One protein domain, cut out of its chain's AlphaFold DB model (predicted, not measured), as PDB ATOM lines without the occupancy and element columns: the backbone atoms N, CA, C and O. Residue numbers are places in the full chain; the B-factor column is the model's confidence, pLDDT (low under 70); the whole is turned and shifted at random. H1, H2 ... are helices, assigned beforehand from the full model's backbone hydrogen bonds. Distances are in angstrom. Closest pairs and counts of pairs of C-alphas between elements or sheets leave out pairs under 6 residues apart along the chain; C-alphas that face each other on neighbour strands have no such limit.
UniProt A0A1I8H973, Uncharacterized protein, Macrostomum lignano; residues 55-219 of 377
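Overview. This is residues 55 to 219 of the 377 residues of an uncharacterized protein of Macrostomum lignano (UniProt A0A1I8H973). What shape do these atoms make? Two long helices, H1 and H8, cross near their middles at a steep tilt, with the shorter H9 packed on both in an up-and-down bundle; the first end of H8 reaches out of this bundle to a second group of short helices, where H6 packs on H3 and H3 on H4. What is it made of, and how large is it? The printed part has 165 residues with ten named helices, H1 to H10 in order along the chain, and no named strand: its class is all helix. It is elongated, spanning 57 by 32 by 31 A, yet only just compact, close to loose, with a radius of gyration of the C-alphas of 18.4 A.

Along the chain. Where does the printed part begin? H1 takes residues 55 to 81, from C-alpha 55 at (1.391, 0.203, 55.723) to C-alpha 81, over 38.9 A. Which helices come next? H2 is residues 88 to 94, 9.8 A long, H3 is residues 98 to 111, 20.0 A, and H4 is residues 115 to 123, 12.2 A. H5 is residues 136 to 140, 5.3 A, H6 is residues 143 to 154, 16.5 A, and H7 is residues 157 to 160, 5.8 A. Which helices close the list? H8, the longest with 28 residues, runs 41.0 A over residues 163 to 190, from C-alpha 163 at (-30.066, 18.040, 49.084) to C-alpha 190 at (10.138, 10.166, 50.851). H9 is residues 193 to 205, 18.4 A, and H10 is residues 207 to 210, 4.9 A.

Arrangement. How do H1, H8 and H9 stand in their bundle, up and down in that each runs against the one before it? Residues 62 to 74 of H1 touch residues 172 to 184 of H8 at a steep tilt of 40 degrees, opposite ways, the closest C-alphas being those of Ala 66 and Gly 176, 4.5 A apart. H9 touches H1 at a shallow tilt of 6 degrees, the same way, closest at the C-alphas of Gly 58 and Pro 193, 5.4 A. H8 and H9 form a helical hairpin at a steep tilt of 44 degrees, closest at the C-alphas of Phe 183 and Gly 196, 4.0 A. What joins the bundle to the other helices? Residues 163 to 170 of H8 touch residues 148 to 152 of H6, the closest C-alphas being those of Leu 148 and Tyr 167, 7.1 A apart. H6 touches H3 at a shallow tilt of 33 degrees, only just short of steep, closest at the C-alphas of Tyr 106 and Glu 145, 5.0 A. Where are the remaining helices? H3 and H4 form a helical hairpin, closest at the C-alphas of Leu 109 and Gly 118, 5.0 A; H4 also touches H5, closest at the C-alphas of Leu 122 and Val 136, 5.6 A. H2 and H3 only just touch, with 3 pairs of C-alphas within 8 A, closest at Glu 92 and Gly 100, 6.9 A, and only at the corner by their link. H7 and H10 touch no helix, but H7 is near H6. What do the backbones show? Every O i to N i+4 pair is within hydrogen-bond range in H1 to H6, H8 and H9; H7 and H10 are too short for such a pair.

Size, cuts and confidence. How far does it reach? The two C-alphas farthest apart, those of Pro 131 and Thr 192, are 58.9 A apart. Are there cuts or long links? The printed part has no cut; the link from H4 to H5, residues 124 to 135, is long, and its C-alphas lie 23 to 31 A from the mean of all C-alphas. How confident is the model? The mean pLDDT of the printed part is 92.1, and no printed residue is under 70.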
ATOM      1  N   TRP A  55       2.304  -0.235  56.782       92.06
ATOM      2  CA  TRP A  55       1.391   0.203  55.723       92.06
ATOM      3  C   TRP A  55      -0.007   0.507  56.264       92.06
ATOM      4  O   TRP A  55      -0.593   1.528  55.906       92.06
ATOM      5  N   THR A  56      -0.535  -0.342  57.146       92.88
ATOM      6  CA  THR A  56      -1.852  -0.130  57.766       92.88
ATOM      7  C   THR A  56      -1.854   1.085  58.689       92.88
ATOM      8  O   THR A  56      -2.772   1.899  58.597       92.88
ATOM      9  N   ALA A  57      -0.808   1.282  59.496       93.81
ATOM     10  CA  ALA A  57      -0.643   2.481  60.313       93.81
ATOM     11  C   ALA A  57      -0.542   3.748  59.450       93.81
ATOM     12  O   ALA A  57      -1.198   4.747  59.743       93.81
ATOM     13  N   GLY A  58       0.220   3.712  58.353       94.69
ATOM     14  CA  GLY A  58       0.341   4.844  57.436       94.69
ATOM     15  C   GLY A  58      -0.964   5.176  56.703       94.69
ATOM     16  O   GLY A  58      -1.297   6.351  56.560       94.69
ATOM     17  N   ILE A  59      -1.748   4.171  56.297       95.88
ATOM     18  CA  ILE A  59      -3.092   4.379  55.727       95.88
ATOM     19  C   ILE A  59      -4.041   4.948  56.787       95.88
ATOM     20  O   ILE A  59      -4.774   5.891  56.496       95.88
ATOM     21  N   GLY A  60      -4.008   4.426  58.016       96.88
ATOM     22  CA  GLY A  60      -4.791   4.961  59.132       96.88
ATOM     23  C   GLY A  60      -4.472   6.432  59.404       96.88
ATOM     24  O   GLY A  60      -5.384   7.243  59.543       96.88
ATOM     25  N   LEU A  61      -3.189   6.796  59.381       96.75
ATOM     26  CA  LEU A  61      -2.727   8.175  59.538       96.75
ATOM     27  C   LEU A  61      -3.206   9.078  58.394       96.75
ATOM     28  O   LEU A  61      -3.706  10.171  58.641       96.75
ATOM     29  N   MET A  62      -3.117   8.600  57.151       97.69
ATOM     30  CA  MET A  62      -3.620   9.309  55.972       97.69
ATOM     31  C   MET A  62      -5.124   9.593  56.079       97.69
ATOM     32  O   MET A  62      -5.550  10.728  55.866       97.69
ATOM     33  N   LEU A  63      -5.922   8.581  56.436       97.56
ATOM     34  CA  LEU A  63      -7.368   8.729  56.617       97.56
ATOM     35  C   LEU A  63      -7.698   9.650  57.797       97.56
ATOM     36  O   LEU A  63      -8.603  10.471  57.684       97.56
ATOM     37  N   GLY A  64      -6.933   9.572  58.889       97.44
ATOM     38  CA  GLY A  64      -7.052  10.478  60.032       97.44
ATOM     39  C   GLY A  64      -6.787  11.937  59.655       97.44
ATOM     40  O   GLY A  64      -7.577  12.808  60.009       97.44
ATOM     41  N   CYS A  65      -5.734  12.215  58.878       97.25
ATOM     42  CA  CYS A  65      -5.453  13.558  58.362       97.25
ATOM     43  C   CYS A  65      -6.552  14.062  57.419       97.25
ATOM     44  O   CYS A  65      -6.962  15.217  57.520       97.25
ATOM     45  N   ALA A  66      -7.039  13.213  56.512       97.56
ATOM     46  CA  ALA A  66      -8.111  13.570  55.585       97.56
ATOM     47  C   ALA A  66      -9.424  13.877  56.317       97.56
ATOM     48  O   ALA A  66     -10.073  14.883  56.027       97.56
ATOM     49  N   TRP A  67      -9.786  13.048  57.299       96.69
ATOM     50  CA  TRP A  67     -10.946  13.278  58.154       96.69
ATOM     51  C   TRP A  67     -10.785  14.551  58.986       96.69
ATOM     52  O   TRP A  67     -11.689  15.378  58.995       96.69
ATOM     53  N   GLY A  68      -9.621  14.756  59.611       95.75
ATOM     54  CA  GLY A  68      -9.333  15.955  60.398       95.75
ATOM     55  C   GLY A  68      -9.423  17.242  59.575       95.75
ATOM     56  O   GLY A  68      -9.996  18.223  60.039       95.75
ATOM     57  N   PHE A  69      -8.933  17.231  58.332       95.50
ATOM     58  CA  PHE A  69      -9.068  18.363  57.411       95.50
ATOM     59  C   PHE A  69     -10.531  18.642  57.034       95.50
ATOM     60  O   PHE A  69     -10.971  19.795  57.061       95.50
ATOM     61  N   ALA A  70     -11.291  17.596  56.690       94.75
ATOM     62  CA  ALA A  70     -12.705  17.729  56.344       94.75
ATOM     63  C   ALA A  70     -13.530  18.229  57.538       94.75
ATOM     64  O   ALA A  70     -14.345  19.136  57.378       94.75
ATOM     65  N   TRP A  71     -13.270  17.689  58.732       94.38
ATOM     66  CA  TRP A  71     -13.900  18.115  59.977       94.38
ATOM     67  C   TRP A  71     -13.580  19.577  60.286       94.38
ATOM     68  O   TRP A  71     -14.503  20.373  60.411       94.38
ATOM     69  N   LEU A  72     -12.301  19.965  60.293       93.94
ATOM     70  CA  LEU A  72     -11.894  21.349  60.551       93.94
ATOM     71  C   LEU A  72     -12.556  22.325  59.575       93.94
ATOM     72  O   LEU A  72     -13.048  23.372  59.981       93.94
ATOM     73  N   THR A  73     -12.583  21.989  58.285       92.88
ATOM     74  CA  THR A  73     -13.191  22.871  57.283       92.88
ATOM     75  C   THR A  73     -14.699  22.996  57.485       92.88
ATOM     76  O   THR A  73     -15.248  24.087  57.332       92.88
ATOM     77  N   ASN A  74     -15.364  21.900  57.859       92.50
ATOM     78  CA  ASN A  74     -16.781  21.914  58.193       92.50
ATOM     79  C   ASN A  74     -17.064  22.735  59.458       92.50
ATOM     80  O   ASN A  74     -18.013  23.508  59.460       92.50
ATOM     81  N   GLU A  75     -16.234  22.633  60.496       93.00
ATOM     82  CA  GLU A  75     -16.365  23.438  61.718       93.00
ATOM     83  C   GLU A  75     -16.139  24.928  61.454       93.00
ATOM     84  O   GLU A  75     -16.904  25.762  61.930       93.00
ATOM     85  N   ILE A  76     -15.135  25.291  60.647       91.69
ATOM     86  CA  ILE A  76     -14.925  26.691  60.243       91.69
ATOM     87  C   ILE A  76     -16.159  27.205  59.499       91.69
ATOM     88  O   ILE A  76     -16.619  28.320  59.751       91.69
ATOM     89  N   HIS A  77     -16.711  26.398  58.595       90.69
ATOM     90  CA  HIS A  77     -17.916  26.753  57.858       90.69
ATOM     91  C   HIS A  77     -19.130  26.927  58.780       90.69
ATOM     92  O   HIS A  77     -19.814  27.951  58.711       90.69
ATOM     93  N   GLU A  78     -19.363  25.964  59.671       91.88
ATOM     94  CA  GLU A  78     -20.468  25.982  60.628       91.88
ATOM     95  C   GLU A  78     -20.343  27.165  61.591       91.88
ATOM     96  O   GLU A  78     -21.304  27.901  61.782       91.88
ATOM     97  N   SER A  79     -19.146  27.435  62.113       91.25
ATOM     98  CA  SER A  79     -18.884  28.581  62.988       91.25
ATOM     99  C   SER A  79     -19.047  29.929  62.281       91.25
ATOM    100  O   SER A  79     -19.308  30.929  62.947       91.25
ATOM    101  N   THR A  80     -18.853  29.985  60.962       88.25
ATOM    102  CA  THR A  80     -18.945  31.239  60.199       88.25
ATOM    103  C   THR A  80     -20.381  31.545  59.788       88.25
ATOM    104  O   THR A  80     -20.798  32.701  59.840       88.25
ATOM    105  N   LEU A  81     -21.141  30.530  59.364       87.06
ATOM    106  CA  LEU A  81     -22.484  30.717  58.805       87.06
ATOM    107  C   LEU A  81     -23.619  30.259  59.724       87.06
ATOM    108  O   LEU A  81     -24.776  30.521  59.399       87.06
ATOM    109  N   TYR A  82     -23.318  29.573  60.833       88.69
ATOM    110  CA  TYR A  82     -24.303  28.876  61.671       88.69
ATOM    111  C   TYR A  82     -25.249  28.018  60.819       88.69
ATOM    112  O   TYR A  82     -26.470  28.032  60.991       88.69
ATOM    113  N   PHE A  83     -24.665  27.325  59.833       88.50
ATOM    114  CA  PHE A  83     -25.364  26.760  58.683       88.50
ATOM    115  C   PHE A  83     -26.427  25.728  59.089       88.50
ATOM    116  O   PHE A  83     -27.486  25.639  58.460       88.50
ATOM    117  N   SER A  84     -26.197  24.979  60.170       89.56
ATOM    118  CA  SER A  84     -27.171  24.046  60.746       89.56
ATOM    119  C   SER A  84     -28.413  24.728  61.328       89.56
ATOM    120  O   SER A  84     -29.523  24.215  61.168       89.56
ATOM    121  N   ASN A  85     -28.252  25.908  61.926       90.69
ATOM    122  CA  ASN A  85     -29.296  26.595  62.690       90.69
ATOM    123  C   ASN A  85     -30.193  27.505  61.838       90.69
ATOM    124  O   ASN A  85     -31.283  27.875  62.272       90.69
ATOM    125  N   ILE A  86     -29.753  27.861  60.632       91.81
ATOM    126  CA  ILE A  86     -30.514  28.716  59.711       91.81
ATOM    127  C   ILE A  86     -31.506  27.915  58.858       91.81
ATOM    128  O   ILE A  86     -31.371  26.700  58.677       91.81
ATOM    129  N   LYS A  87     -32.524  28.595  58.318       91.75
ATOM    130  CA  LYS A  87     -33.570  27.969  57.487       91.75
ATOM    131  C   LYS A  87     -33.032  27.579  56.109       91.75
ATOM    132  O   LYS A  87     -32.104  28.196  55.605       91.75
ATOM    133  N   GLU A  88     -33.676  26.619  55.441       88.62
ATOM    134  CA  GLU A  88     -33.270  26.163  54.095       88.62
ATOM    135  C   GLU A  88     -33.138  27.324  53.096       88.62
ATOM    136  O   GLU A  88     -32.124  27.431  52.418       88.62
ATOM    137  N   VAL A  89     -34.107  28.244  53.061       89.06
ATOM    138  CA  VAL A  89     -34.063  29.413  52.165       89.06
ATOM    139  C   VAL A  89     -32.850  30.304  52.458       89.06
ATOM    140  O   VAL A  89     -32.184  30.766  51.539       89.06
ATOM    141  N   GLU A  90     -32.523  30.512  53.734       90.00
ATOM    142  CA  GLU A  90     -31.361  31.308  54.144       90.00
ATOM    143  C   GLU A  90     -30.048  30.611  53.766       90.00
ATOM    144  O   GLU A  90     -29.121  31.265  53.282       90.00
ATOM    145  N   ARG A  91     -29.984  29.278  53.893       91.44
ATOM    146  CA  ARG A  91     -28.836  28.481  53.431       91.44
ATOM    147  C   ARG A  91     -28.638  28.613  51.931       91.44
ATOM    148  O   ARG A  91     -27.510  28.754  51.474       91.44
ATOM    149  N   GLU A  92     -29.712  28.599  51.156       89.44
ATOM    150  CA  GLU A  92     -29.619  28.735  49.704       89.44
ATOM    151  C   GLU A  92     -29.169  30.134  49.285       89.44
ATOM    152  O   GLU A  92     -28.324  30.262  48.404       89.44
ATOM    153  N   ILE A  93     -29.651  31.177  49.966       87.75
ATOM    154  CA  ILE A  93     -29.209  32.563  49.740       87.75
ATOM    155  C   ILE A  93     -27.738  32.759  50.152       87.75
ATOM    156  O   ILE A  93     -27.051  33.631  49.612       87.75
ATOM    157  N   SER A  94     -27.220  31.945  51.079       88.19
ATOM    158  CA  SER A  94     -25.803  31.990  51.462       88.19
ATOM    159  C   SER A  94     -24.861  31.556  50.327       88.19
ATOM    160  O   SER A  94     -23.727  32.038  50.261       88.19
ATOM    161  N   LEU A  95     -25.334  30.723  49.387       88.31
ATOM    162  CA  LEU A  95     -24.599  30.352  48.176       88.31
ATOM    163  C   LEU A  95     -24.662  31.498  47.159       88.31
ATOM    164  O   LEU A  95     -25.563  31.586  46.326       88.31
ATOM    165  N   ARG A  96     -23.688  32.405  47.221       83.94
ATOM    166  CA  ARG A  96     -23.647  33.594  46.358       83.94
ATOM    167  C   ARG A  96     -23.029  33.301  44.991       83.94
ATOM    168  O   ARG A  96     -22.153  32.449  44.852       83.94
ATOM    169  N   THR A  97     -23.389  34.110  43.994       86.75
ATOM    170  CA  THR A  97     -22.740  34.155  42.667       86.75
ATOM    171  C   THR A  97     -22.776  32.808  41.927       86.75
ATOM    172  O   THR A  97     -23.842  32.214  41.794       86.75
ATOM    173  N   GLU A  98     -21.633  32.309  41.451       86.06
ATOM    174  CA  GLU A  98     -21.542  31.059  40.689       86.06
ATOM    175  C   GLU A  98     -21.966  29.829  41.504       86.06
ATOM    176  O   GLU A  98     -22.493  28.868  40.958       86.06
ATOM    177  N   GLN A  99     -21.815  29.878  42.826       88.62
ATOM    178  CA  GLN A  99     -22.137  28.765  43.716       88.62
ATOM    179  C   GLN A  99     -23.630  28.468  43.765       88.62
ATOM    180  O   GLN A  99     -24.048  27.316  43.658       88.62
ATOM    181  N   GLY A 100     -24.423  29.532  43.922       90.50
ATOM    182  CA  GLY A 100     -25.876  29.451  43.901       90.50
ATOM    183  C   GLY A 100     -26.371  28.996  42.535       90.50
ATOM    184  O   GLY A 100     -27.273  28.164  42.463       90.50
ATOM    185  N   LEU A 101     -25.721  29.459  41.461       91.19
ATOM    186  CA  LEU A 101     -26.033  29.032  40.099       91.19
ATOM    187  C   LEU A 101     -25.822  27.520  39.918       91.19
ATOM    188  O   LEU A 101     -26.762  26.827  39.533       91.19
ATOM    189  N   TYR A 102     -24.651  26.972  40.257       93.44
ATOM    190  CA  TYR A 102     -24.403  25.527  40.129       93.44
ATOM    191  C   TYR A 102     -25.339  24.695  41.014       93.44
ATOM    192  O   TYR A 102     -25.941  23.720  40.554       93.44
ATOM    193  N   TYR A 103     -25.533  25.115  42.267       94.50
ATOM    194  CA  TYR A 103     -26.458  24.437  43.171       94.50
ATOM    195  C   TYR A 103     -27.903  24.461  42.647       94.50
ATOM    196  O   TYR A 103     -28.622  23.474  42.805       94.50
ATOM    197  N   SER A 104     -28.330  25.533  41.971       93.38
ATOM    198  CA  SER A 104     -29.673  25.619  41.386       93.38
ATOM    199  C   SER A 104     -29.918  24.553  40.309       93.38
ATOM    200  O   SER A 104     -30.969  23.910  40.333       93.38
ATOM    201  N   TYR A 105     -28.931  24.264  39.452       94.38
ATOM    202  CA  TYR A 105     -29.031  23.198  38.448       94.38
ATOM    203  C   TYR A 105     -29.080  21.807  39.084       94.38
ATOM    204  O   TYR A 105     -29.907  20.972  38.709       94.38
ATOM    205  N   TYR A 106     -28.241  21.562  40.096       95.62
ATOM    206  CA  TYR A 106     -28.308  20.335  40.895       95.62
ATOM    207  C   TYR A 106     -29.701  20.163  41.523       95.62
ATOM    208  O   TYR A 106     -30.329  19.108  41.405       95.62
ATOM    209  N   LYS A 107     -30.226  21.222  42.140       94.69
ATOM    210  CA  LYS A 107     -31.536  21.230  42.792       94.69
ATOM    211  C   LYS A 107     -32.676  20.988  41.800       94.69
ATOM    212  O   LYS A 107     -33.601  20.240  42.126       94.69
ATOM    213  N   GLN A 108     -32.607  21.559  40.598       94.44
ATOM    214  CA  GLN A 108     -33.559  21.287  39.519       94.44
ATOM    215  C   GLN A 108     -33.560  19.799  39.147       94.44
ATOM    216  O   GLN A 108     -34.622  19.181  39.098       94.44
ATOM    217  N   LEU A 109     -32.385  19.186  38.975       95.56
ATOM    218  CA  LEU A 109     -32.270  17.757  38.655       95.56
ATOM    219  C   LEU A 109     -32.797  16.846  39.762       95.56
ATOM    220  O   LEU A 109     -33.400  15.809  39.466       95.56
ATOM    221  N   VAL A 110     -32.581  17.216  41.024       95.25
ATOM    222  CA  VAL A 110     -33.102  16.478  42.183       95.25
ATOM    223  C   VAL A 110     -34.627  16.567  42.252       95.25
ATOM    224  O   VAL A 110     -35.277  15.555  42.509       95.25
ATOM    225  N   ARG A 111     -35.206  17.745  41.990       93.69
ATOM    226  CA  ARG A 111     -36.661  17.980  42.052       93.69
ATOM    227  C   ARG A 111     -37.421  17.503  40.813       93.69
ATOM    228  O   ARG A 111     -38.628  17.297  40.897       93.69
ATOM    229  N   ALA A 112     -36.747  17.321  39.680       94.00
ATOM    230  CA  ALA A 112     -37.382  16.885  38.441       94.00
ATOM    231  C   ALA A 112     -38.033  15.492  38.591       94.00
ATOM    232  O   ALA A 112     -37.413  14.579  39.148       94.00
ATOM    233  N   PRO A 113     -39.224  15.256  38.011       92.75
ATOM    234  CA  PRO A 113     -39.938  13.980  38.139       92.75
ATOM    235  C   PRO A 113     -39.120  12.795  37.605       92.75
ATOM    236  O   PRO A 113     -39.117  11.719  38.194       92.75
ATOM    237  N   SER A 114     -38.322  13.005  36.555       93.38
ATOM    238  CA  SER A 114     -37.338  12.035  36.063       93.38
ATOM    239  C   SER A 114     -36.009  12.714  35.734       93.38
ATOM    240  O   SER A 114     -35.987  13.889  35.367       93.38
ATOM    241  N   LEU A 115     -34.895  11.975  35.832       91.50
ATOM    242  CA  LEU A 115     -33.571  12.515  35.494       91.50
ATOM    243  C   LEU A 115     -33.503  12.921  34.015       91.50
ATOM    244  O   LEU A 115     -32.952  13.963  33.683       91.50
ATOM    245  N   ARG A 116     -34.110  12.120  33.128       92.50
ATOM    246  CA  ARG A 116     -34.168  12.411  31.689       92.50
ATOM    247  C   ARG A 116     -34.882  13.729  31.408       92.50
ATOM    248  O   ARG A 116     -34.411  14.495  30.577       92.50
ATOM    249  N   GLN A 117     -36.000  13.979  32.089       93.94
ATOM    250  CA  GLN A 117     -36.724  15.234  31.938       93.94
ATOM    251  C   GLN A 117     -35.904  16.413  32.470       93.94
ATOM    252  O   GLN A 117     -35.746  17.390  31.751       93.94
ATOM    253  N   GLY A 118     -35.307  16.294  33.661       93.44
ATOM    254  CA  GLY A 118     -34.457  17.357  34.204       93.44
ATOM    255  C   GLY A 118     -33.256  17.675  33.304       93.44
ATOM    256  O   GLY A 118     -32.945  18.836  33.068       93.44
ATOM    257  N   LEU A 119     -32.617  16.656  32.719       93.50
ATOM    258  CA  LEU A 119     -31.548  16.854  31.734       93.50
ATOM    259  C   LEU A 119     -32.055  17.518  30.451       93.50
ATOM    260  O   LEU A 119     -31.367  18.367  29.895       93.50
ATOM    261  N   PHE A 120     -33.243  17.149  29.973       93.38
ATOM    262  CA  PHE A 120     -33.844  17.774  28.797       93.38
ATOM    263  C   PHE A 120     -34.147  19.261  29.029       93.38
ATOM    264  O   PHE A 120     -33.876  20.074  28.148       93.38
ATOM    265  N   GLU A 121     -34.647  19.611  30.214       92.25
ATOM    266  CA  GLU A 121     -34.887  20.998  30.625       92.25
ATOM    267  C   GLU A 121     -33.577  21.797  30.714       92.25
ATOM    268  O   GLU A 121     -33.521  22.909  30.208       92.25
ATOM    269  N   LEU A 122     -32.495  21.217  31.249       92.88
ATOM    270  CA  LEU A 122     -31.179  21.877  31.300       92.88
ATOM    271  C   LEU A 122     -30.511  22.047  29.929       92.88
ATOM    272  O   LEU A 122     -29.755  22.990  29.709       92.88
ATOM    273  N   VAL A 123     -30.741  21.125  28.994       92.00
ATOM    274  CA  VAL A 123     -30.209  21.240  27.623       92.00
ATOM    275  C   VAL A 123     -30.957  22.313  26.820       92.00
ATOM    276  O   VAL A 123     -30.420  22.816  25.835       92.00
ATOM    277  N   ARG A 124     -32.184  22.661  27.216       90.25
ATOM    278  CA  ARG A 124     -33.028  23.675  26.568       90.25
ATOM    279  C   ARG A 124     -33.477  24.725  27.577       90.25
ATOM    280  O   ARG A 124     -34.671  24.999  27.697       90.25
ATOM    281  N   ASP A 125     -32.522  25.290  28.302       89.75
ATOM    282  CA  ASP A 125     -32.843  26.291  29.306       89.75
ATOM    283  C   ASP A 125     -33.042  27.666  28.658       89.75
ATOM    284  O   ASP A 125     -32.180  28.144  27.926       89.75
ATOM    285  N   ASN A 126     -34.187  28.294  28.933       88.50
ATOM    286  CA  ASN A 126     -34.527  29.663  28.512       88.50
ATOM    287  C   ASN A 126     -34.523  30.639  29.704       88.50
ATOM    288  O   ASN A 126     -34.804  31.824  29.554       88.50
ATOM    289  N   SER A 127     -34.286  30.145  30.921       85.12
ATOM    290  CA  SER A 127     -34.424  30.961  32.130       85.12
ATOM    291  C   SER A 127     -33.136  31.710  32.456       85.12
ATOM    292  O   SER A 127     -33.193  32.833  32.951       85.12
ATOM    293  N   THR A 128     -31.976  31.107  32.183       84.69
ATOM    294  CA  THR A 128     -30.670  31.662  32.573       84.69
ATOM    295  C   THR A 128     -30.223  32.814  31.671       84.69
ATOM    296  O   THR A 128     -29.715  33.810  32.178       84.69
ATOM    297  N   GLU A 129     -30.412  32.703  30.353       84.44
ATOM    298  CA  GLU A 129     -29.978  33.701  29.356       84.44
ATOM    299  C   GLU A 129     -31.152  34.155  28.458       84.44
ATOM    300  O   GLU A 129     -31.017  34.258  27.244       84.44
ATOM    301  N   HIS A 130     -32.322  34.444  29.046       83.38
ATOM    302  CA  HIS A 130     -33.491  34.925  28.294       83.38
ATOM    303  C   HIS A 130     -33.153  36.192  27.475       83.38
ATOM    304  O   HIS A 130     -32.595  37.137  28.047       83.38
ATOM    305  N   PRO A 131     -33.507  36.281  26.173       85.50
ATOM    306  CA  PRO A 131     -34.473  35.464  25.421       85.50
ATOM    307  C   PRO A 131     -33.934  34.181  24.768       85.50
ATOM    308  O   PRO A 131     -34.710  33.462  24.132       85.50
ATOM    309  N   ASP A 132     -32.640  33.901  24.885       85.94
ATOM    310  CA  ASP A 132     -31.997  32.803  24.173       85.94
ATOM    311  C   ASP A 132     -32.134  31.473  24.925       85.94
ATOM    312  O   ASP A 132     -32.042  31.387  26.149       85.94
ATOM    313  N   THR A 133     -32.320  30.390  24.166       87.44
ATOM    314  CA  THR A 133     -32.276  29.031  24.717       87.44
ATOM    315  C   THR A 133     -30.853  28.496  24.661       87.44
ATOM    316  O   THR A 133     -30.307  28.314  23.568       87.44
ATOM    317  N   ILE A 134     -30.276  28.177  25.816       89.19
ATOM    318  CA  ILE A 134     -28.909  27.675  25.925       89.19
ATOM    319  C   ILE A 134     -28.866  26.220  26.387       89.19
ATOM    320  O   ILE A 134     -29.688  25.749  27.174       89.19
ATOM    321  N   ASN A 135     -27.844  25.505  25.922       89.62
ATOM    322  CA  ASN A 135     -27.486  24.209  26.479       89.62
ATOM    323  C   ASN A 135     -26.557  24.419  27.679       89.62
ATOM    324  O   ASN A 135     -25.361  24.692  27.519       89.62
ATOM    325  N   VAL A 136     -27.103  24.269  28.886       89.88
ATOM    326  CA  VAL A 136     -26.370  24.502  30.137       89.88
ATOM    327  C   VAL A 136     -25.208  23.520  30.297       89.88
ATOM    328  O   VAL A 136     -24.146  23.911  30.785       89.88
ATOM    329  N   LEU A 137     -25.343  22.268  29.839       87.19
ATOM    330  CA  LEU A 137     -24.274  21.268  29.963       87.19
ATOM    331  C   LEU A 137     -23.019  21.697  29.199       87.19
ATOM    332  O   LEU A 137     -21.920  21.637  29.751       87.19
ATOM    333  N   SER A 138     -23.175  22.164  27.956       83.25
ATOM    334  CA  SER A 138     -22.046  22.637  27.151       83.25
ATOM    335  C   SER A 138     -21.545  24.007  27.600       83.25
ATOM    336  O   SER A 138     -20.342  24.249  27.602       83.25
ATOM    337  N   ARG A 139     -22.459  24.914  27.972       85.25
ATOM    338  CA  ARG A 139     -22.128  26.311  28.281       85.25
ATOM    339  C   ARG A 139     -21.471  26.469  29.652       85.25
ATOM    340  O   ARG A 139     -20.479  27.182  29.761       85.25
ATOM    341  N   MET A 140     -22.004  25.796  30.672       86.19
ATOM    342  CA  MET A 140     -21.607  25.966  32.077       86.19
ATOM    343  C   MET A 140     -20.743  24.815  32.617       86.19
ATOM    344  O   MET A 140     -20.141  24.955  33.683       86.19
ATOM    345  N   ASN A 141     -20.616  23.705  31.876       88.88
ATOM    346  CA  ASN A 141     -19.837  22.523  32.266       88.88
ATOM    347  C   ASN A 141     -20.265  21.959  33.638       88.88
ATOM    348  O   ASN A 141     -19.469  21.897  34.577       88.88
ATOM    349  N   ILE A 142     -21.540  21.571  33.744       91.62
ATOM    350  CA  ILE A 142     -22.189  21.138  34.997       91.62
ATOM    351  C   ILE A 142     -22.213  19.609  35.195       91.62
ATOM    352  O   ILE A 142     -23.180  19.028  35.696       91.62
ATOM    353  N   TYR A 143     -21.173  18.907  34.734       93.25
ATOM    354  CA  TYR A 143     -21.145  17.438  34.789       93.25
ATOM    355  C   TYR A 143     -21.083  16.929  36.231       93.25
ATOM    356  O   TYR A 143     -21.708  15.916  36.544       93.25
ATOM    357  N   GLN A 144     -20.374  17.623  37.121       94.31
ATOM    358  CA  GLN A 144     -20.303  17.256  38.535       94.31
ATOM    359  C   GLN A 144     -21.662  17.383  39.240       94.31
ATOM    360  O   GLN A 144     -22.017  16.510  40.030       94.31
ATOM    361  N   GLU A 145     -22.474  18.382  38.906       95.31
ATOM    362  CA  GLU A 145     -23.820  18.568  39.455       95.31
ATOM    363  C   GLU A 145     -24.770  17.476  38.955       95.31
ATOM    364  O   GLU A 145     -25.560  16.942  39.735       95.31
ATOM    365  N   VAL A 146     -24.654  17.080  37.682       95.12
ATOM    366  CA  VAL A 146     -25.402  15.941  37.124       95.12
ATOM    367  C   VAL A 146     -25.033  14.640  37.836       95.12
ATOM    368  O   VAL A 146     -25.923  13.873  38.210       95.12
ATOM    369  N   LEU A 147     -23.739  14.394  38.063       94.81
ATOM    370  CA  LEU A 147     -23.265  13.213  38.791       94.81
ATOM    371  C   LEU A 147     -23.759  13.208  40.241       94.81
ATOM    372  O   LEU A 147     -24.243  12.179  40.709       94.81
ATOM    373  N   LEU A 148     -23.699  14.344  40.938       95.44
ATOM    374  CA  LEU A 148     -24.232  14.465  42.295       95.44
ATOM    375  C   LEU A 148     -25.745  14.245  42.338       95.44
ATOM    376  O   LEU A 148     -26.221  13.534  43.218       95.44
ATOM    377  N   ALA A 149     -26.505  14.805  41.396       95.25
ATOM    378  CA  ALA A 149     -27.953  14.611  41.344       95.25
ATOM    379  C   ALA A 149     -28.316  13.142  41.092       95.25
ATOM    380  O   ALA A 149     -29.236  12.615  41.717       95.25
ATOM    381  N   LEU A 150     -27.569  12.460  40.220       94.81
ATOM    382  CA  LEU A 150     -27.712  11.027  39.985       94.81
ATOM    383  C   LEU A 150     -27.425  10.239  41.270       94.81
ATOM    384  O   LEU A 150     -28.250   9.424  41.682       94.81
ATOM    385  N   LEU A 151     -26.309  10.514  41.944       94.56
ATOM    386  CA  LEU A 151     -25.974   9.856  43.208       94.56
ATOM    387  C   LEU A 151     -27.059  10.096  44.262       94.56
ATOM    388  O   LEU A 151     -27.526   9.138  44.867       94.56
ATOM    389  N   TYR A 152     -27.524  11.330  44.440       95.38
ATOM    390  CA  TYR A 152     -28.553  11.659  45.426       95.38
ATOM    391  C   TYR A 152     -29.878  10.929  45.170       95.38
ATOM    392  O   TYR A 152     -30.494  10.421  46.104       95.38
ATOM    393  N   ARG A 153     -30.314  10.849  43.904       93.25
ATOM    394  CA  ARG A 153     -31.605  10.250  43.527       93.25
ATOM    395  C   ARG A 153     -31.621   8.726  43.572       93.25
ATOM    396  O   ARG A 153     -32.673   8.157  43.845       93.25
ATOM    397  N   TYR A 154     -30.507   8.073  43.241       92.56
ATOM    398  CA  TYR A 154     -30.461   6.613  43.074       92.56
ATOM    399  C   TYR A 154     -29.782   5.870  44.223       92.56
ATOM    400  O   TYR A 154     -29.734   4.641  44.210       92.56
ATOM    401  N   THR A 155     -29.264   6.581  45.220       92.25
ATOM    402  CA  THR A 155     -28.700   5.974  46.431       92.25
ATOM    403  C   THR A 155     -29.549   6.316  47.655       92.25
ATOM    404  O   THR A 155     -30.442   7.158  47.607       92.25
ATOM    405  N   TRP A 156     -29.247   5.682  48.787       90.19
ATOM    406  CA  TRP A 156     -29.937   5.920  50.058       90.19
ATOM    407  C   TRP A 156     -29.652   7.300  50.675       90.19
ATOM    408  O   TRP A 156     -30.223   7.632  51.708       90.19
ATOM    409  N   PHE A 157     -28.776   8.132  50.102       90.00
ATOM    410  CA  PHE A 157     -28.488   9.448  50.685       90.00
ATOM    411  C   PHE A 157     -29.718  10.365  50.694       90.00
ATOM    412  O   PHE A 157     -29.887  11.140  51.638       90.00
ATOM    413  N   GLY A 158     -30.611  10.224  49.710       84.81
ATOM    414  CA  GLY A 158     -31.831  11.023  49.609       84.81
ATOM    415  C   GLY A 158     -32.849  10.808  50.732       84.81
ATOM    416  O   GLY A 158     -33.701  11.666  50.937       84.81
ATOM    417  N   THR A 159     -32.768   9.707  51.487       88.19
ATOM    418  CA  THR A 159     -33.715   9.435  52.584       88.19
ATOM    419  C   THR A 159     -33.322  10.096  53.901       88.19
ATOM    420  O   THR A 159     -34.191  10.335  54.734       88.19
ATOM    421  N   TYR A 160     -32.033  10.384  54.107       89.19
ATOM    422  CA  TYR A 160     -31.514  10.884  55.388       89.19
ATOM    423  C   TYR A 160     -30.960  12.309  55.312       89.19
ATOM    424  O   TYR A 160     -30.943  13.010  56.321       89.19
ATOM    425  N   LEU A 161     -30.490  12.745  54.140       92.56
ATOM    426  CA  LEU A 161     -29.829  14.037  53.969       92.56
ATOM    427  C   LEU A 161     -30.662  14.969  53.096       92.56
ATOM    428  O   LEU A 161     -31.124  14.595  52.018       92.56
ATOM    429  N   GLN A 162     -30.783  16.226  53.526       93.12
ATOM    430  CA  GLN A 162     -31.324  17.272  52.659       93.12
ATOM    431  C   GLN A 162     -30.368  17.509  51.474       93.12
ATOM    432  O   GLN A 162     -29.149  17.377  51.643       93.12
ATOM    433  N   PRO A 163     -30.880  17.910  50.293       94.25
ATOM    434  CA  PRO A 163     -30.066  18.040  49.084       94.25
ATOM    435  C   PRO A 163     -28.839  18.944  49.257       94.25
ATOM    436  O   PRO A 163     -27.775  18.623  48.730       94.25
ATOM    437  N   ILE A 164     -28.968  20.037  50.018       93.38
ATOM    438  CA  ILE A 164     -27.881  20.993  50.262       93.38
ATOM    439  C   ILE A 164     -26.744  20.407  51.105       93.38
ATOM    440  O   ILE A 164     -25.576  20.594  50.773       93.38
ATOM    441  N   TYR A 165     -27.068  19.635  52.148       93.44
ATOM    442  CA  TYR A 165     -26.057  18.970  52.973       93.44
ATOM    443  C   TYR A 165     -25.343  17.881  52.192       93.44
ATOM    444  O   TYR A 165     -24.122  17.794  52.253       93.44
ATOM    445  N   PHE A 166     -26.081  17.090  51.407       95.06
ATOM    446  CA  PHE A 166     -25.462  16.095  50.536       95.06
ATOM    447  C   PHE A 166     -24.470  16.739  49.560       95.06
ATOM    448  O   PHE A 166     -23.364  16.229  49.383       95.06
ATOM    449  N   TYR A 167     -24.838  17.879  48.973       94.81
ATOM    450  CA  TYR A 167     -23.965  18.625  48.074       94.81
ATOM    451  C   TYR A 167     -22.673  19.070  48.780       94.81
ATOM    452  O   TYR A 167     -21.578  18.739  48.327       94.81
ATOM    453  N   ILE A 168     -22.786  19.760  49.921       93.06
ATOM    454  CA  ILE A 168     -21.632  20.275  50.679       93.06
ATOM    455  C   ILE A 168     -20.746  19.130  51.188       93.06
ATOM    456  O   ILE A 168     -19.528  19.159  51.000       93.06
ATOM    457  N   TYR A 169     -21.334  18.081  51.766       94.19
ATOM    458  CA  TYR A 169     -20.582  16.928  52.265       94.19
ATOM    459  C   TYR A 169     -19.881  16.153  51.151       94.19
ATOM    460  O   TYR A 169     -18.770  15.670  51.367       94.19
ATOM    461  N   SER A 170     -20.460  16.084  49.951       95.06
ATOM    462  CA  SER A 170     -19.788  15.476  48.796       95.06
ATOM    463  C   SER A 170     -18.530  16.252  48.399       95.06
ATOM    464  O   SER A 170     -17.492  15.650  48.122       95.06
ATOM    465  N   VAL A 171     -18.586  17.586  48.427       95.19
ATOM    466  CA  VAL A 171     -17.414  18.435  48.167       95.19
ATOM    467  C   VAL A 171     -16.364  18.283  49.272       95.19
ATOM    468  O   VAL A 171     -15.178  18.124  48.974       95.19
ATOM    469  N   LEU A 172     -16.769  18.278  50.544       94.62
ATOM    470  CA  LEU A 172     -15.855  18.066  51.674       94.62
ATOM    471  C   LEU A 172     -15.174  16.693  51.600       94.62
ATOM    472  O   LEU A 172     -13.961  16.599  51.779       94.62
ATOM    473  N   PHE A 173     -15.923  15.645  51.252       95.06
ATOM    474  CA  PHE A 173     -15.385  14.304  51.033       95.06
ATOM    475  C   PHE A 173     -14.335  14.285  49.914       95.06
ATOM    476  O   PHE A 173     -13.236  13.758  50.103       95.06
ATOM    477  N   LEU A 174     -14.631  14.911  48.771       95.56
ATOM    478  CA  LEU A 174     -13.682  15.053  47.664       95.56
ATOM    479  C   LEU A 174     -12.398  15.770  48.107       95.56
ATOM    480  O   LEU A 174     -11.301  15.336  47.768       95.56
ATOM    481  N   ASN A 175     -12.494  16.813  48.929       95.06
ATOM    482  CA  ASN A 175     -11.307  17.493  49.454       95.06
ATOM    483  C   ASN A 175     -10.571  16.669  50.529       95.06
ATOM    484  O   ASN A 175      -9.359  16.799  50.667       95.06
ATOM    485  N   GLY A 176     -11.237  15.739  51.214       96.31
ATOM    486  CA  GLY A 176     -10.557  14.683  51.971       96.31
ATOM    487  C   GLY A 176      -9.676  13.807  51.068       96.31
ATOM    488  O   GLY A 176      -8.517  13.548  51.392       96.31
ATOM    489  N   LEU A 177     -10.168  13.426  49.880       96.56
ATOM    490  CA  LEU A 177      -9.370  12.683  48.891       96.56
ATOM    491  C   LEU A 177      -8.179  13.489  48.357       96.56
ATOM    492  O   LEU A 177      -7.146  12.899  48.038       96.56
ATOM    493  N   LEU A 178      -8.287  14.819  48.298       96.62
ATOM    494  CA  LEU A 178      -7.155  15.695  47.988       96.62
ATOM    495  C   LEU A 178      -6.025  15.499  49.003       96.62
ATOM    496  O   LEU A 178      -4.880  15.274  48.604       96.62
ATOM    497  N   ILE A 179      -6.345  15.527  50.302       97.75
ATOM    498  CA  ILE A 179      -5.369  15.293  51.376       97.75
ATOM    499  C   ILE A 179      -4.773  13.891  51.268       97.75
ATOM    500  O   ILE A 179      -3.557  13.745  51.388       97.75
ATOM    501  N   CYS A 180      -5.584  12.875  50.959       97.81
ATOM    502  CA  CYS A 180      -5.081  11.526  50.692       97.81
ATOM    503  C   CYS A 180      -4.078  11.509  49.529       97.81
ATOM    504  O   CYS A 180      -3.005  10.925  49.657       97.81
ATOM    505  N   GLY A 181      -4.382  12.170  48.408       97.62
ATOM    506  CA  GLY A 181      -3.482  12.256  47.254       97.62
ATOM    507  C   GLY A 181      -2.170  12.979  47.571       97.62
ATOM    508  O   GLY A 181      -1.094  12.500  47.199       97.62
ATOM    509  N   LEU A 182      -2.235  14.090  48.310       97.19
ATOM    510  CA  LEU A 182      -1.064  14.836  48.785       97.19
ATOM    511  C   LEU A 182      -0.193  13.978  49.714       97.19
ATOM    512  O   LEU A 182       1.016  13.854  49.499       97.19
ATOM    513  N   PHE A 183      -0.814  13.347  50.713       98.19
ATOM    514  CA  PHE A 183      -0.149  12.464  51.668       98.19
ATOM    515  C   PHE A 183       0.526  11.299  50.943       98.19
ATOM    516  O   PHE A 183       1.718  11.062  51.132       98.19
ATOM    517  N   ALA A 184      -0.215  10.597  50.082       97.25
ATOM    518  CA  ALA A 184       0.277   9.441  49.342       97.25
ATOM    519  C   ALA A 184       1.428   9.817  48.402       97.25
ATOM    520  O   ALA A 184       2.403   9.074  48.296       97.25
ATOM    521  N   THR A 185       1.366  10.990  47.762       97.00
ATOM    522  CA  THR A 185       2.468  11.509  46.937       97.00
ATOM    523  C   THR A 185       3.717  11.758  47.784       97.00
ATOM    524  O   THR A 185       4.798  11.284  47.437       97.00
ATOM    525  N   SER A 186       3.586  12.449  48.919       97.31
ATOM    526  CA  SER A 186       4.714  12.745  49.815       97.31
ATOM    527  C   SER A 186       5.333  11.474  50.415       97.31
ATOM    528  O   SER A 186       6.559  11.316  50.421       97.31
ATOM    529  N   TRP A 187       4.494  10.515  50.823       96.50
ATOM    530  CA  TRP A 187       4.939   9.203  51.290       96.50
ATOM    531  C   TRP A 187       5.661   8.439  50.174       96.50
ATOM    532  O   TRP A 187       6.761   7.936  50.389       96.50
ATOM    533  N   GLN A 188       5.130   8.411  48.950       94.75
ATOM    534  CA  GLN A 188       5.767   7.716  47.827       94.75
ATOM    535  C   GLN A 188       7.120   8.329  47.423       94.75
ATOM    536  O   GLN A 188       7.986   7.600  46.929       94.75
ATOM    537  N   LEU A 189       7.315   9.638  47.614       94.44
ATOM    538  CA  LEU A 189       8.576  10.325  47.319       94.44
ATOM    539  C   LEU A 189       9.626  10.144  48.425       94.44
ATOM    540  O   LEU A 189      10.798   9.948  48.112       94.44
ATOM    541  N   THR A 190       9.216  10.193  49.696       94.81
ATOM    542  CA  THR A 190      10.138  10.166  50.851       94.81
ATOM    543  C   THR A 190      10.346   8.757  51.420       94.81
ATOM    544  O   THR A 190      11.349   8.490  52.073       94.81
ATOM    545  N   GLY A 191       9.402   7.842  51.190       91.19
ATOM    546  CA  GLY A 191       9.381   6.496  51.764       91.19
ATOM    547  C   GLY A 191       8.837   6.426  53.196       91.19
ATOM    548  O   GLY A 191       8.641   5.328  53.705       91.19
ATOM    549  N   THR A 192       8.537   7.564  53.832       93.56
ATOM    550  CA  THR A 192       8.044   7.623  55.216       93.56
ATOM    551  C   THR A 192       6.634   8.228  55.295       93.56
ATOM    552  O   THR A 192       6.374   9.266  54.679       93.56
ATOM    553  N   PRO A 193       5.709   7.638  56.078       94.56
ATOM    554  CA  PRO A 193       4.360   8.186  56.254       94.56
ATOM    555  C   PRO A 193       4.368   9.504  57.045       94.56
ATOM    556  O   PRO A 193       3.481  10.336  56.873       94.56
ATOM    557  N   LEU A 194       5.404   9.749  57.858       94.19
ATOM    558  CA  LEU A 194       5.577  11.004  58.593       94.19
ATOM    559  C   LEU A 194       5.682  12.219  57.657       94.19
ATOM    560  O   LEU A 194       5.117  13.268  57.953       94.19
ATOM    561  N   ALA A 195       6.352  12.075  56.507       95.44
ATOM    562  CA  ALA A 195       6.431  13.138  55.505       95.44
ATOM    563  C   ALA A 195       5.064  13.430  54.862       95.44
ATOM    564  O   ALA A 195       4.749  14.585  54.563       95.44
ATOM    565  N   GLY A 196       4.232  12.398  54.677       96.25
ATOM    566  CA  GLY A 196       2.835  12.557  54.265       96.25
ATOM    567  C   GLY A 196       2.029  13.331  55.299       96.25
ATOM    568  O   GLY A 196       1.320  14.278  54.958       96.25
ATOM    569  N   CYS A 197       2.223  12.985  56.567       96.62
ATOM    570  CA  CYS A 197       1.579  13.630  57.700       96.62
ATOM    571  C   CYS A 197       1.934  15.118  57.785       96.62
ATOM    572  O   CYS A 197       1.054  15.971  57.860       96.62
ATOM    573  N   LEU A 198       3.226  15.439  57.678       96.62
ATOM    574  CA  LEU A 198       3.711  16.815  57.667       96.62
ATOM    575  C   LEU A 198       3.120  17.615  56.499       96.62
ATOM    576  O   LEU A 198       2.680  18.743  56.703       96.62
ATOM    577  N   ALA A 199       3.067  17.037  55.295       96.62
ATOM    578  CA  ALA A 199       2.466  17.694  54.135       96.62
ATOM    579  C   ALA A 199       0.972  17.991  54.356       96.62
ATOM    580  O   ALA A 199       0.522  19.104  54.080       96.62
ATOM    581  N   ALA A 200       0.218  17.032  54.901       96.94
ATOM    582  CA  ALA A 200      -1.200  17.201  55.213       96.94
ATOM    583  C   ALA A 200      -1.438  18.263  56.297       96.94
ATOM    584  O   ALA A 200      -2.314  19.116  56.143       96.94
ATOM    585  N   VAL A 201      -0.637  18.262  57.367       95.81
ATOM    586  CA  VAL A 201      -0.713  19.270  58.436       95.81
ATOM    587  C   VAL A 201      -0.391  20.658  57.888       95.81
ATOM    588  O   VAL A 201      -1.165  21.582  58.106       95.81
ATOM    589  N   MET A 202       0.687  20.813  57.118       95.50
ATOM    590  CA  MET A 202       1.056  22.107  56.532       95.50
ATOM    591  C   MET A 202      -0.013  22.635  55.572       95.50
ATOM    592  O   MET A 202      -0.344  23.818  55.615       95.50
ATOM    593  N   TYR A 203      -0.604  21.760  54.754       95.38
ATOM    594  CA  TYR A 203      -1.739  22.125  53.906       95.38
ATOM    595  C   TYR A 203      -2.943  22.581  54.739       95.38
ATOM    596  O   TYR A 203      -3.571  23.587  54.422       95.38
ATOM    597  N   THR A 204      -3.245  21.869  55.826       93.94
ATOM    598  CA  THR A 204      -4.371  22.178  56.719       93.94
ATOM    599  C   THR A 204      -4.176  23.514  57.435       93.94
ATOM    600  O   THR A 204      -5.091  24.335  57.463       93.94
ATOM    601  N   LEU A 205      -2.975  23.776  57.955       93.06
ATOM    602  CA  LEU A 205      -2.637  25.038  58.618       93.06
ATOM    603  C   LEU A 205      -2.688  26.224  57.648       93.06
ATOM    604  O   LEU A 205      -3.130  27.305  58.022       93.06
ATOM    605  N   ASN A 206      -2.291  26.017  56.391       93.31
ATOM    606  CA  ASN A 206      -2.353  27.036  55.344       93.31
ATOM    607  C   ASN A 206      -3.658  26.987  54.525       93.31
ATOM    608  O   ASN A 206      -3.728  27.541  53.423       93.31
ATOM    609  N   SER A 207      -4.691  26.299  55.020       89.31
ATOM    610  CA  SER A 207      -5.915  26.032  54.256       89.31
ATOM    611  C   SER A 207      -6.608  27.314  53.806       89.31
ATOM    612  O   SER A 207      -7.007  27.389  52.651       89.31
ATOM    613  N   MET A 208      -6.618  28.358  54.640       84.50
ATOM    614  CA  MET A 208      -7.214  29.667  54.326       84.50
ATOM    615  C   MET A 208      -6.590  30.369  53.109       84.50
ATOM    616  O   MET A 208      -7.253  31.176  52.461       84.50
ATOM    617  N   HIS A 209      -5.328  30.070  52.789       86.56
ATOM    618  CA  HIS A 209      -4.643  30.609  51.609       86.56
ATOM    619  C   HIS A 209      -4.597  29.619  50.445       86.56
ATOM    620  O   HIS A 209      -4.465  30.024  49.293       86.56
ATOM    621  N   THR A 210      -4.681  28.322  50.737       86.12
ATOM    622  CA  THR A 210      -4.526  27.264  49.730       86.12
ATOM    623  C   THR A 210      -5.854  26.899  49.075       86.12
ATOM    624  O   THR A 210      -5.885  26.481  47.921       86.12
ATOM    625  N   THR A 211      -6.960  27.045  49.800       88.50
ATOM    626  CA  THR A 211      -8.288  26.663  49.339       88.50
ATOM    627  C   THR A 211      -9.342  27.622  49.876       88.50
ATOM    628  O   THR A 211      -9.257  28.118  50.994       88.50
ATOM    629  N   ARG A 212     -10.377  27.873  49.078       88.12
ATOM    630  CA  ARG A 212     -11.529  28.694  49.476       88.12
ATOM    631  C   ARG A 212     -12.703  27.839  49.968       88.12
ATOM    632  O   ARG A 212     -13.840  28.289  49.968       88.12
ATOM    633  N   LEU A 213     -12.430  26.597  50.373       86.81
ATOM    634  CA  LEU A 213     -13.460  25.610  50.699       86.81
ATOM    635  C   LEU A 213     -14.327  26.038  51.891       86.81
ATOM    636  O   LEU A 213     -15.522  25.795  51.885       86.81
ATOM    637  N   SER A 214     -13.750  26.712  52.890       81.81
ATOM    638  CA  SER A 214     -14.477  27.165  54.086       81.81
ATOM    639  C   SER A 214     -15.529  28.240  53.792       81.81
ATOM    640  O   SER A 214     -16.598  28.251  54.406       81.81
ATOM    641  N   SER A 215     -15.238  29.141  52.850       79.38
ATOM    642  CA  SER A 215     -16.115  30.254  52.476       79.38
ATOM    643  C   SER A 215     -17.018  29.925  51.294       79.38
ATOM    644  O   SER A 215     -18.149  30.401  51.227       79.38
ATOM    645  N   THR A 216     -16.520  29.123  50.357       83.12
ATOM    646  CA  THR A 216     -17.144  28.886  49.060       83.12
ATOM    647  C   THR A 216     -17.040  27.408  48.678       83.12
ATOM    648  O   THR A 216     -16.164  27.014  47.920       83.12
ATOM    649  N   HIS A 217     -18.025  26.594  49.070       82.25
ATOM    650  CA  HIS A 217     -18.025  25.144  48.790       82.25
ATOM    651  C   HIS A 217     -18.191  24.773  47.313       82.25
ATOM    652  O   HIS A 217     -17.420  23.993  46.767       82.25
ATOM    653  N   ALA A 218     -19.203  25.321  46.643       82.56
ATOM    654  CA  ALA A 218     -19.626  24.903  45.305       82.56
ATOM    655  C   ALA A 218     -18.765  25.470  44.155       82.56
ATOM    656  O   ALA A 218     -19.304  25.856  43.122       82.56
ATOM    657  N   LEU A 219     -17.440  25.570  44.314       88.75
ATOM    658  CA  LEU A 219     -16.546  25.922  43.202       88.75
ATOM    659  C   LEU A 219     -16.063  24.667  42.478       88.75
ATOM    660  O   LEU A 219     -15.690  23.671  43.096       88.75
TER     661      LEU A 219